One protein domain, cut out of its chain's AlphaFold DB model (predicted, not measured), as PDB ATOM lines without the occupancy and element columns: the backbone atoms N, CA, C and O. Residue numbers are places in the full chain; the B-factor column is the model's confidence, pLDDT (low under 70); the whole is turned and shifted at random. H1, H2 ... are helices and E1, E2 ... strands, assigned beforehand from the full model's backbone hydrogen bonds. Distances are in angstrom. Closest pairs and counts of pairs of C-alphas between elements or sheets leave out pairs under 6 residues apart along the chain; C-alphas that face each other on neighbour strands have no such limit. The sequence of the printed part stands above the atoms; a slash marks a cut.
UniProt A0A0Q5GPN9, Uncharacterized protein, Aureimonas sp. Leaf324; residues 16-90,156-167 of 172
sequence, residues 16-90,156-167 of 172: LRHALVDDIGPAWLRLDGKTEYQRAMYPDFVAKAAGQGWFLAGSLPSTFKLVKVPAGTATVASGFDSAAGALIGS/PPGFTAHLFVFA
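This is residues 16 to 90 and 156 to 167 of the 172 residues of an uncharacterized protein of Aureimonas sp. Leaf324 (UniProt A0A0Q5GPN9). There is little regular structure: two small antiparallel sheets, E1-E6-E2 and E3-E5-E4, meet near Arg 30 and Leu 66, with short H1 at the second and residues 67 to 90 a long unnamed loop. The printed part has 87 residues, 29 in named elements, ordered E1 E2 E3 H1 E4 E5 E6; it is mixed and compact, radius of gyration of the C-alphas 13.4 A, spanning 40 by 32 by 20 A.

Inner strand E6, residues 162 to 166, is antiparallel to E1, 16 to 19, at 140 degrees and E2, 28 to 30, at 137 degrees; within hydrogen-bond range are N 17 and O 164, 2.9 A, and N 29 and O 165, 2.9 A. Inner strand E5, residues 63 to 66, has antiparallel neighbours E3, 36 to 38, with N 37 and O 64 at 2.8 A, and E4, 55 to 57, with N 56 and O 65 at 2.9 A; E4 and E5 form a hairpin. H1, residues 43 to 49, only grazes this sheet with residues 46 to 49; every O i to N i+4 pair in it is within range. E3, H1 and E4 form a split strand-helix-strand unit, two strands of one sheet with a helix between them along the chain and E5 between them in the sheet, with a right-handed crossover.

E1 begins at C-alpha 16 (-39.718, 16.949, 16.959); E6, 13.2 A long, ends at C-alpha 166 (-38.619, 20.007, 11.326).

Residues 91 to 155 are cut out, leaving 11.7 A between C-alphas 90 and 156. No printed residue is under pLDDT 70.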
ATOM      1  N   LEU A  16     -38.584  17.871  17.010       91.56
ATOM      2  CA  LEU A  16     -39.718  16.949  16.959       91.56
ATOM      3  C   LEU A  16     -41.028  17.631  17.348       91.56
ATOM      4  O   LEU A  16     -41.075  18.439  18.278       91.56
ATOM      5  N   ARG A  17     -42.115  17.259  16.671       91.38
ATOM      6  CA  ARG A  17     -43.468  17.716  16.993       91.38
ATOM      7  C   ARG A  17     -44.489  16.603  16.823       91.38
ATOM      8  O   ARG A  17     -44.466  15.876  15.837       91.38
ATOM      9  N   HIS A  18     -45.416  16.537  17.771       91.88
ATOM     10  CA  HIS A  18     -46.617  15.717  17.680       91.88
ATOM     11  C   HIS A  18     -47.760  16.533  17.063       91.88
ATOM     12  O   HIS A  18     -47.956  17.693  17.439       91.88
ATOM     13  N   ALA A  19     -48.521  15.938  16.145       91.81
ATOM     14  CA  ALA A  19     -49.713  16.550  15.563       91.81
ATOM     15  C   ALA A  19     -50.837  15.526  15.346       91.81
ATOM     16  O   ALA A  19     -50.591  14.339  15.161       91.81
ATOM     17  N   LEU A  20     -52.083  16.001  15.376       92.19
ATOM     18  CA  LEU A  20     -53.283  15.173  15.177       92.19
ATOM     19  C   LEU A  20     -53.661  14.988  13.706       92.19
ATOM     20  O   LEU A  20     -54.539  14.197  13.389       92.19
ATOM     21  N   VAL A  21     -53.032  15.764  12.831       90.75
ATOM     22  CA  VAL A  21     -53.285  15.778  11.394       90.75
ATOM     23  C   VAL A  21     -52.139  15.097  10.667       90.75
ATOM     24  O   VAL A  21     -50.999  15.101  11.136       90.75
ATOM     25  N   ASP A  22     -52.444  14.555   9.494       87.88
ATOM     26  CA  ASP A  22     -51.450  13.893   8.660       87.88
ATOM     27  C   ASP A  22     -50.465  14.891   8.039       87.88
ATOM     28  O   ASP A  22     -49.323  14.540   7.764       87.88
ATOM     29  N   ASP A  23     -50.850  16.145   7.811       88.12
ATOM     30  CA  ASP A  23     -49.982  17.150   7.193       88.12
ATOM     31  C   ASP A  23     -49.991  18.460   7.985       88.12
ATOM     32  O   ASP A  23     -51.046  19.010   8.302       88.12
ATOM     33  N   ILE A  24     -48.796  18.954   8.312       88.88
ATOM     34  CA  ILE A  24     -48.571  20.232   9.005       88.88
ATOM     35  C   ILE A  24     -47.696  21.187   8.178       88.88
ATOM     36  O   ILE A  24     -47.157  22.169   8.698       88.88
ATOM     37  N   GLY A  25     -47.571  20.910   6.881       89.69
ATOM     38  CA  GLY A  25     -46.856  21.714   5.908       89.69
ATOM     39  C   GLY A  25     -45.471  21.163   5.565       89.69
ATOM     40  O   GLY A  25     -44.881  20.376   6.308       89.69
ATOM     41  N   PRO A  26     -44.884  21.641   4.459       90.19
ATOM     42  CA  PRO A  26     -43.746  20.988   3.818       90.19
ATOM     43  C   PRO A  26     -42.419  21.152   4.574       90.19
ATOM     44  O   PRO A  26     -41.432  20.523   4.229       90.19
ATOM     45  N   ALA A  27     -42.368  21.986   5.615       91.62
ATOM     46  CA  ALA A  27     -41.184  22.099   6.467       91.62
ATOM     47  C   ALA A  27     -41.074  20.970   7.511       91.62
ATOM     48  O   ALA A  27     -40.077  20.891   8.234       91.62
ATOM     49  N   TRP A  28     -42.101  20.122   7.618       94.38
ATOM     50  CA  TRP A  28     -42.220  19.065   8.611       94.38
ATOM     51  C   TRP A  28     -42.329  17.706   7.936       94.38
ATOM     52  O   TRP A  28     -43.249  17.445   7.167       94.38
ATOM     53  N   LEU A  29     -41.394  16.820   8.255       95.12
ATOM     54  CA  LEU A  29     -41.285  15.511   7.628       95.12
ATOM     55  C   LEU A  29     -41.798  14.434   8.587       95.12
ATOM     56  O   LEU A  29     -41.420  14.406   9.757       95.12
ATOM     57  N   ARG A  30     -42.650  13.541   8.088       95.31
ATOM     58  CA  ARG A  30     -43.235  12.411   8.827       95.31
ATOM     59  C   ARG A  30     -42.198  11.337   9.155       95.31
ATOM     60  O   ARG A  30     -41.442  10.931   8.274       95.31
ATOM     61  N   LEU A  31     -42.247  10.805  10.378       94.19
ATOM     62  CA  LEU A  31     -41.508   9.608  10.801       94.19
ATOM     63  C   LEU A  31     -42.364   8.339  10.627       94.19
ATOM     64  O   LEU A  31     -42.744   7.671  11.592       94.19
ATOM     65  N   ASP A  32     -42.717   8.029   9.377       94.19
ATOM     66  CA  ASP A  32     -43.665   6.958   9.031       94.19
ATOM     67  C   ASP A  32     -43.036   5.748   8.312       94.19
ATOM     68  O   ASP A  32     -43.714   4.737   8.100       94.19
ATOM     69  N   GLY A  33     -41.749   5.815   7.952       95.06
ATOM     70  CA  GLY A  33     -41.046   4.766   7.203       95.06
ATOM     71  C   GLY A  33     -41.445   4.637   5.735       95.06
ATOM     72  O   GLY A  33     -40.971   3.709   5.070       95.06
ATOM     73  N   LYS A  34     -42.322   5.511   5.233       95.00
ATOM     74  CA  LYS A  34     -42.981   5.365   3.928       95.00
ATOM     75  C   LYS A  34     -42.831   6.595   3.048       95.00
ATOM     76  O   LYS A  34     -42.565   6.435   1.863       95.00
ATOM     77  N   THR A  35     -43.024   7.788   3.602       95.50
ATOM     78  CA  THR A  35     -43.005   9.022   2.818       95.50
ATOM     79  C   THR A  35     -41.579   9.333   2.380       95.50
ATOM     80  O   THR A  35     -40.669   9.408   3.208       95.50
ATOM     81  N   GLU A  36     -41.391   9.508   1.072       97.06
ATOM     82  CA  GLU A  36     -40.097   9.840   0.482       97.06
ATOM     83  C   GLU A  36     -40.005  11.326   0.145       97.06
ATOM     84  O   GLU A  36     -40.943  11.940  -0.363       97.06
ATOM     85  N   TYR A  37     -38.837  11.894   0.411       96.44
ATOM     86  CA  TYR A  37     -38.533  13.303   0.236       96.44
ATOM     87  C   TYR A  37     -37.324  13.460  -0.674       96.44
ATOM     88  O   TYR A  37     -36.357  12.700  -0.596       96.44
ATOM     89  N   GLN A  38     -37.354  14.480  -1.526       97.00
ATOM     90  CA  GLN A  38     -36.233  14.817  -2.395       97.00
ATOM     91  C   GLN A  38     -35.112  15.462  -1.575       97.00
ATOM     92  O   GLN A  38     -35.332  16.457  -0.881       97.00
ATOM     93  N   ARG A  39     -33.890  14.936  -1.682       95.88
ATOM     94  CA  ARG A  39     -32.713  15.465  -0.966       95.88
ATOM     95  C   ARG A  39     -32.440  16.926  -1.311       95.88
ATOM     96  O   ARG A  39     -32.135  17.711  -0.420       95.88
ATOM     97  N   ALA A  40     -32.599  17.284  -2.586       95.38
ATOM     98  CA  ALA A  40     -32.374  18.639  -3.091       95.38
ATOM     99  C   ALA A  40     -33.285  19.690  -2.432       95.38
ATOM    100  O   ALA A  40     -32.878  20.839  -2.295       95.38
ATOM    101  N   MET A  41     -34.472  19.287  -1.962       94.56
ATOM    102  CA  MET A  41     -35.417  20.190  -1.298       94.56
ATOM    103  C   MET A  41     -34.988  20.534   0.133       94.56
ATOM    104  O   MET A  41     -35.372  21.582   0.645       94.56
ATOM    105  N   TYR A  42     -34.188  19.678   0.785       94.62
ATOM    106  CA  TYR A  42     -33.828  19.803   2.203       94.62
ATOM    107  C   TYR A  42     -32.313  19.651   2.448       94.62
ATOM    108  O   TYR A  42     -31.905  18.821   3.263       94.62
ATOM    109  N   PRO A  43     -31.447  20.431   1.775       92.25
ATOM    110  CA  PRO A  43     -30.001  20.207   1.805       92.25
ATOM    111  C   PRO A  43     -29.407  20.351   3.212       92.25
ATOM    112  O   PRO A  43     -28.605  19.515   3.626       92.25
ATOM    113  N   ASP A  44     -29.848  21.350   3.980       91.44
ATOM    114  CA  ASP A  44     -29.336  21.597   5.334       91.44
ATOM    115  C   ASP A  44     -29.757  20.491   6.313       91.44
ATOM    116  O   ASP A  44     -28.993  20.105   7.198       91.44
ATOM    117  N   PHE A  45     -30.967  19.946   6.147       94.06
ATOM    118  CA  PHE A  45     -31.432  18.803   6.930       94.06
ATOM    119  C   PHE A  45     -30.662  17.539   6.563       94.06
ATOM    120  O   PHE A  45     -30.170  16.857   7.457       94.06
ATOM    121  N   VAL A  46     -30.497  17.254   5.267       95.31
ATOM    122  CA  VAL A  46     -29.740  16.086   4.794       95.31
ATOM    123  C   VAL A  46     -28.300  16.139   5.300       95.31
ATOM    124  O   VAL A  46     -27.808  15.127   5.786       95.31
ATOM    125  N   ALA A  47     -27.648  17.304   5.270       93.56
ATOM    126  CA  ALA A  47     -26.286  17.465   5.780       93.56
ATOM    127  C   ALA A  47     -26.159  17.135   7.280       93.56
ATOM    128  O   ALA A  47     -25.146  16.584   7.699       93.56
ATOM    129  N   LYS A  48     -27.182  17.444   8.087       91.50
ATOM    130  CA  LYS A  48     -27.190  17.175   9.539       91.50
ATOM    131  C   LYS A  48     -27.660  15.765   9.901       91.50
ATOM    132  O   LYS A  48     -27.220  15.210  10.904       91.50
ATOM    133  N   ALA A  49     -28.589  15.218   9.125       92.81
ATOM    134  CA  ALA A  49     -29.223  13.930   9.382       92.81
ATOM    135  C   ALA A  49     -28.472  12.755   8.739       92.81
ATOM    136  O   ALA A  49     -28.670  11.610   9.143       92.81
ATOM    137  N   ALA A  50     -27.616  13.010   7.744       89.50
ATOM    138  CA  ALA A  50     -26.819  11.969   7.105       89.50
ATOM    139  C   ALA A  50     -25.967  11.217   8.141       89.50
ATOM    140  O   ALA A  50     -25.259  11.818   8.944       89.50
ATOM    141  N   GLY A  51     -26.055   9.885   8.122       87.50
ATOM    142  CA  GLY A  51     -25.369   9.004   9.072       87.50
ATOM    143  C   GLY A  51     -26.169   8.685  10.338       87.50
ATOM    144  O   GLY A  51     -25.779   7.794  11.088       87.50
ATOM    145  N   GLN A  52     -27.305   9.346  10.567       90.88
ATOM    146  CA  GLN A  52     -28.198   8.997  11.666       90.88
ATOM    147  C   GLN A  52     -29.031   7.758  11.319       90.88
ATOM    148  O   GLN A  52     -29.587   7.668  10.227       90.88
ATOM    149  N   GLY A  53     -29.193   6.828  12.266       90.19
ATOM    150  CA  GLY A  53     -29.938   5.578  12.037       90.19
ATOM    151  C   GLY A  53     -31.427   5.768  11.713       90.19
ATOM    152  O   GLY A  53     -32.055   4.885  11.136       90.19
ATOM    153  N   TRP A  54     -31.995   6.929  12.049       92.38
ATOM    154  CA  TRP A  54     -33.379   7.289  11.729       92.38
ATOM    155  C   TRP A  54     -33.550   7.956  10.356       92.38
ATOM    156  O   TRP A  54     -34.687   8.158   9.919       92.38
ATOM    157  N   PHE A  55     -32.451   8.290   9.675       96.00
ATOM    158  CA  PHE A  55     -32.440   8.819   8.315       96.00
ATOM    159  C   PHE A  55     -32.149   7.680   7.335       96.00
ATOM    160  O   PHE A  55     -31.058   7.112   7.314       96.00
ATOM    161  N   LEU A  56     -33.132   7.332   6.510       96.56
ATOM    162  CA  LEU A  56     -33.089   6.145   5.663       96.56
ATOM    163  C   LEU A  56     -32.980   6.529   4.187       96.56
ATOM    164  O   LEU A  56     -33.522   7.544   3.742       96.56
ATOM    165  N   ALA A  57     -32.315   5.685   3.398       96.44
ATOM    166  CA  ALA A  57     -32.353   5.808   1.946       96.44
ATOM    167  C   ALA A  57     -33.793   5.633   1.429       96.44
ATOM    168  O   ALA A  57     -34.549   4.792   1.930       96.44
ATOM    169  N   GLY A  58     -34.171   6.454   0.448       96.50
ATOM    170  CA  GLY A  58     -35.409   6.271  -0.304       96.50
ATOM    171  C   GLY A  58     -35.228   5.251  -1.427       96.50
ATOM    172  O   GLY A  58     -34.161   4.650  -1.575       96.50
ATOM    173  N   SER A  59     -36.274   5.067  -2.223       97.12
ATOM    174  CA  SER A  59     -36.292   4.167  -3.377       97.12
ATOM    175  C   SER A  59     -35.332   4.604  -4.488       97.12
ATOM    176  O   SER A  59     -34.788   3.765  -5.203       97.12
ATOM    177  N   LEU A  60     -35.081   5.912  -4.601       97.19
ATOM    178  CA  LEU A  60     -34.129   6.505  -5.538       97.19
ATOM    179  C   LEU A  60     -32.950   7.149  -4.796       97.19
ATOM    180  O   LEU A  60     -33.151   7.705  -3.710       97.19
ATOM    181  N   PRO A  61     -31.744   7.212  -5.398       95.44
ATOM    182  CA  PRO A  61     -30.594   7.891  -4.793       95.44
ATOM    183  C   PRO A  61     -30.864   9.360  -4.433       95.44
ATOM    184  O   PRO A  61     -30.359   9.864  -3.430       95.44
ATOM    185  N   SER A  62     -31.707  10.042  -5.216       96.69
ATOM    186  CA  SER A  62     -32.118  11.434  -4.993       96.69
ATOM    187  C   SER A  62     -33.091  11.617  -3.826       96.69
ATOM    188  O   SER A  62     -33.366  12.753  -3.436       96.69
ATOM    189  N   THR A  63     -33.588  10.530  -3.238       97.62
ATOM    190  CA  THR A  63     -34.626  10.549  -2.206       97.62
ATOM    191  C   THR A  63     -34.144   9.987  -0.871       97.62
ATOM    192  O   THR A  63     -33.130   9.283  -0.770       97.62
ATOM    193  N   PHE A  64     -34.870  10.331   0.186       97.94
ATOM    194  CA  PHE A  64     -34.711   9.776   1.523       97.94
ATOM    195  C   PHE A  64     -36.074   9.611   2.190       97.94
ATOM    196  O   PHE A  64     -37.051  10.231   1.778       97.94
ATOM    197  N   LYS A  65     -36.129   8.811   3.247       97.44
ATOM    198  CA  LYS A  65     -37.291   8.696   4.133       97.44
ATOM    199  C   LYS A  65     -36.833   8.659   5.582       97.44
ATOM    200  O   LYS A  65     -35.641   8.532   5.861       97.44
ATOM    201  N   LEU A  66     -37.770   8.775   6.508       96.31
ATOM    202  CA  LEU A  66     -37.478   8.731   7.939       96.31
ATOM    203  C   LEU A  66     -37.995   7.436   8.547       96.31
ATOM    204  O   LEU A  66     -38.945   6.850   8.032       96.31
ATOM    205  N   VAL A  67     -37.366   6.984   9.630       95.12
ATOM    206  CA  VAL A  67     -37.767   5.766  10.345       95.12
ATOM    207  C   VAL A  67     -39.244   5.797  10.729       95.12
ATOM    208  O   VAL A  67     -39.790   6.843  11.067       95.12
ATOM    209  N   LYS A  68     -39.890   4.629  10.707       93.44
ATOM    210  CA  LYS A  68     -41.233   4.471  11.260       93.44
ATOM    211  C   LYS A  68     -41.145   4.411  12.778       93.44
ATOM    212  O   LYS A  68     -40.569   3.462  13.305       93.44
ATOM    213  N   VAL A  69     -41.787   5.348  13.464       89.81
ATOM    214  CA  VAL A  69     -42.028   5.225  14.907       89.81
ATOM    215  C   VAL A  69     -43.322   4.428  15.124       89.81
ATOM    216  O   VAL A  69     -44.383   4.852  14.658       89.81
ATOM    217  N   PRO A  70     -43.272   3.240  15.759       85.62
ATOM    218  CA  PRO A  70     -44.464   2.440  16.010       85.62
ATOM    219  C   PRO A  70     -45.466   3.147  16.928       85.62
ATOM    220  O   PRO A  70     -45.109   3.915  17.820       85.62
ATOM    221  N   ALA A  71     -46.748   2.838  16.746       83.06
ATOM    222  CA  ALA A  71     -47.786   3.347  17.630       83.06
ATOM    223  C   ALA A  71     -47.600   2.804  19.058       83.06
ATOM    224  O   ALA A  71     -47.500   1.594  19.272       83.06
ATOM    225  N   GLY A  72     -47.633   3.696  20.047       78.56
ATOM    226  CA  GLY A  72     -47.396   3.356  21.452       78.56
ATOM    227  C   GLY A  72     -45.947   3.509  21.914       78.56
ATOM    228  O   GLY A  72     -45.679   3.241  23.081       78.56
ATOM    229  N   THR A  73     -45.031   3.959  21.054       81.88
ATOM    230  CA  THR A  73     -43.702   4.414  21.482       81.88
ATOM    231  C   THR A  73     -43.804   5.805  22.110       81.88
ATOM    232  O   THR A  73     -44.367   6.721  21.512       81.88
ATOM    233  N   ALA A  74     -43.241   5.975  23.307       81.81
ATOM    234  CA  ALA A  74     -43.095   7.276  23.955       81.81
ATOM    235  C   ALA A  74     -41.748   7.920  23.590       81.81
ATOM    236  O   ALA A  74     -40.752   7.225  23.388       81.81
ATOM    237  N   THR A  75     -41.701   9.253  23.536       83.75
ATOM    238  CA  THR A  75     -40.420   9.973  23.446       83.75
ATOM    239  C   THR A  75     -39.759   9.991  24.819       83.75
ATOM    240  O   THR A  75     -40.389  10.369  25.804       83.75
ATOM    241  N   VAL A  76     -38.489   9.607  24.874       83.56
ATOM    242  CA  VAL A  76     -37.685   9.558  26.100       83.56
ATOM    243  C   VAL A  76     -36.472  10.470  25.956       83.56
ATOM    244  O   VAL A  76     -35.891  10.577  24.875       83.56
ATOM    245  N   ALA A  77     -36.102  11.164  27.033       84.12
ATOM    246  CA  ALA A  77     -34.891  11.977  27.054       84.12
ATOM    247  C   ALA A  77     -33.666  11.053  27.049       84.12
ATOM    248  O   ALA A  77     -33.568  10.162  27.887       84.12
ATOM    249  N   SER A  78     -32.738  11.251  26.109       84.81
ATOM    250  CA  SER A  78     -31.607  10.332  25.926       84.81
ATOM    251  C   SER A  78     -30.486  10.496  26.949       84.81
ATOM    252  O   SER A  78     -29.601   9.650  26.991       84.81
ATOM    253  N   GLY A  79     -30.444  11.614  27.686       82.19
ATOM    254  CA  GLY A  79     -29.303  11.967  28.543       82.19
ATOM    255  C   GLY A  79     -27.979  12.168  27.789       82.19
ATOM    256  O   GLY A  79     -26.969  12.421  28.425       82.19
ATOM    257  N   PHE A  80     -27.989  12.097  26.450       81.12
ATOM    258  CA  PHE A  80     -26.815  11.946  25.574       81.12
ATOM    259  C   PHE A  80     -26.061  10.610  25.694       81.12
ATOM    260  O   PHE A  80     -25.058  10.424  25.009       81.12
ATOM    261  N   ASP A  81     -26.595   9.644  26.443       85.56
ATOM    262  CA  ASP A  81     -26.028   8.292  26.565       85.56
ATOM    263  C   ASP A  81     -26.492   7.357  25.437       85.56
ATOM    264  O   ASP A  81     -25.931   6.288  25.204       85.56
ATOM    265  N   SER A  82     -27.551   7.751  24.727       82.56
ATOM    266  CA  SER A  82     -28.131   7.016  23.602       82.56
ATOM    267  C   SER A  82     -28.228   7.889  22.357       82.56
ATOM    268  O   SER A  82     -28.483   9.095  22.433       82.56
ATOM    269  N   ALA A  83     -28.074   7.262  21.189       84.56
ATOM    270  CA  ALA A  83     -28.243   7.936  19.909       84.56
ATOM    271  C   ALA A  83     -29.683   8.451  19.741       84.56
ATOM    272  O   ALA A  83     -30.654   7.753  20.049       84.56
ATOM    273  N   ALA A  84     -29.830   9.669  19.214       83.06
ATOM    274  CA  ALA A  84     -31.138  10.217  18.876       83.06
ATOM    275  C   ALA A  84     -31.860   9.297  17.877       83.06
ATOM    276  O   ALA A  84     -31.234   8.749  16.975       83.06
ATOM    277  N   GLY A  85     -33.174   9.127  18.043       81.75
ATOM    278  CA  GLY A  85     -34.003   8.272  17.184       81.75
ATOM    279  C   GLY A  85     -33.846   6.764  17.403       81.75
ATOM    280  O   GLY A  85     -34.497   5.993  16.698       81.75
ATOM    281  N   ALA A  86     -33.036   6.327  18.375       84.44
ATOM    282  CA  ALA A  86     -33.044   4.939  18.822       84.44
ATOM    283  C   ALA A  86     -34.425   4.571  19.393       84.44
ATOM    284  O   ALA A  86     -34.978   5.286  20.230       84.44
ATOM    285  N   LEU A  87     -34.980   3.445  18.942       81.38
ATOM    286  CA  LEU A  87     -36.206   2.880  19.499       81.38
ATOM    287  C   LEU A  87     -35.824   1.933  20.636       81.38
ATOM    288  O   LEU A  87     -35.155   0.929  20.402       81.38
ATOM    289  N   ILE A  88     -36.231   2.274  21.857       81.31
ATOM    290  CA  ILE A  88     -35.892   1.533  23.076       81.31
ATOM    291  C   ILE A  88     -37.140   1.199  23.898       81.31
ATOM    292  O   ILE A  88     -38.196   1.808  23.723       81.31
ATOM    293  N   GLY A  89     -36.991   0.247  24.822       76.62
ATOM    294  CA  GLY A  89     -38.050  -0.215  25.720       76.62
ATOM    295  C   GLY A  89     -38.756  -1.487  25.242       76.62
ATOM    296  O   GLY A  89     -38.516  -1.985  24.145       76.62
ATOM    297  N   SER A  90     -39.624  -2.017  26.103       72.81
ATOM    298  CA  SER A  90     -40.505  -3.158  25.828       72.81
ATOM    299  C   SER A  90     -41.938  -2.772  26.182       72.81
ATOM    300  O   SER A  90     -42.156  -2.008  27.121       72.81
ATOM    301  N   PRO A 156     -49.045   1.761  28.758       70.69
ATOM    302  CA  PRO A 156     -49.999   2.637  29.420       70.69
ATOM    303  C   PRO A 156     -51.125   3.030  28.448       70.69
ATOM    304  O   PRO A 156     -50.899   3.079  27.231       70.69
ATOM    305  N   PRO A 157     -52.334   3.339  28.954       75.00
ATOM    306  CA  PRO A 157     -53.368   3.980  28.152       75.00
ATOM    307  C   PRO A 157     -52.804   5.237  27.491       75.00
ATOM    308  O   PRO A 157     -52.115   6.032  28.128       75.00
ATOM    309  N   GLY A 158     -53.084   5.413  26.205       77.31
ATOM    310  CA  GLY A 158     -52.519   6.507  25.437       77.31
ATOM    311  C   GLY A 158     -53.397   6.880  24.260       77.31
ATOM    312  O   GLY A 158     -54.186   6.077  23.762       77.31
ATOM    313  N   PHE A 159     -53.233   8.116  23.818       79.88
ATOM    314  CA  PHE A 159     -53.845   8.647  22.616       79.88
ATOM    315  C   PHE A 159     -52.736   8.897  21.580       79.88
ATOM    316  O   PHE A 159     -51.655   9.372  21.928       79.88
ATOM    317  N   THR A 160     -52.977   8.533  20.320       84.62
ATOM    318  CA  THR A 160     -51.946   8.547  19.270       84.62
ATOM    319  C   THR A 160     -51.927   9.883  18.536       84.62
ATOM    320  O   THR A 160     -52.957  10.340  18.052       84.62
ATOM    321  N   ALA A 161     -50.736  10.461  18.384       88.50
ATOM    322  CA  ALA A 161     -50.469  11.583  17.493       88.50
ATOM    323  C   ALA A 161     -49.373  11.197  16.489       88.50
ATOM    324  O   ALA A 161     -48.514  10.361  16.781       88.50
ATOM    325  N   HIS A 162     -49.388  11.820  15.316       90.81
ATOM    326  CA  HIS A 162     -48.349  11.661  14.308       90.81
ATOM    327  C   HIS A 162     -47.097  12.439  14.713       90.81
ATOM    328  O   HIS A 162     -47.188  13.567  15.204       90.81
ATOM    329  N   LEU A 163     -45.928  11.836  14.501       93.38
ATOM    330  CA  LEU A 163     -44.640  12.438  14.823       93.38
ATOM    331  C   LEU A 163     -43.972  12.995  13.564       93.38
ATOM    332  O   LEU A 163     -43.822  12.296  12.557       93.38
ATOM    333  N   PHE A 164     -43.532  14.246  13.662       94.56
ATOM    334  CA  PHE A 164     -42.842  14.972  12.605       94.56
ATOM    335  C   PHE A 164     -41.511  15.523  13.101       94.56
ATOM    336  O   PHE A 164     -41.377  15.867  14.276       94.56
ATOM    337  N   VAL A 165     -40.559  15.683  12.184       94.50
ATOM    338  CA  VAL A 165     -39.313  16.419  12.407       94.50
ATOM    339  C   VAL A 165     -39.264  17.657  11.521       94.50
ATOM    340  O   VAL A 165     -39.621  17.611  10.344       94.50
ATOM    341  N   PHE A 166     -38.819  18.777  12.077       94.12
ATOM    342  CA  PHE A 166     -38.619  20.007  11.326       94.12
ATOM    343  C   PHE A 166     -37.355  19.910  10.461       94.12
ATOM    344  O   PHE A 166     -36.247  19.767  10.985       94.12
ATOM    345  N   ALA A 167     -37.511  20.025   9.143       92.62
ATOM    346  CA  ALA A 167     -36.417  19.967   8.171       92.62
ATOM    347  C   ALA A 167     -36.019  21.337   7.600       92.62
ATOM    348  O   ALA A 167     -35.089  21.428   6.800       92.62
TER     349      ALA A 167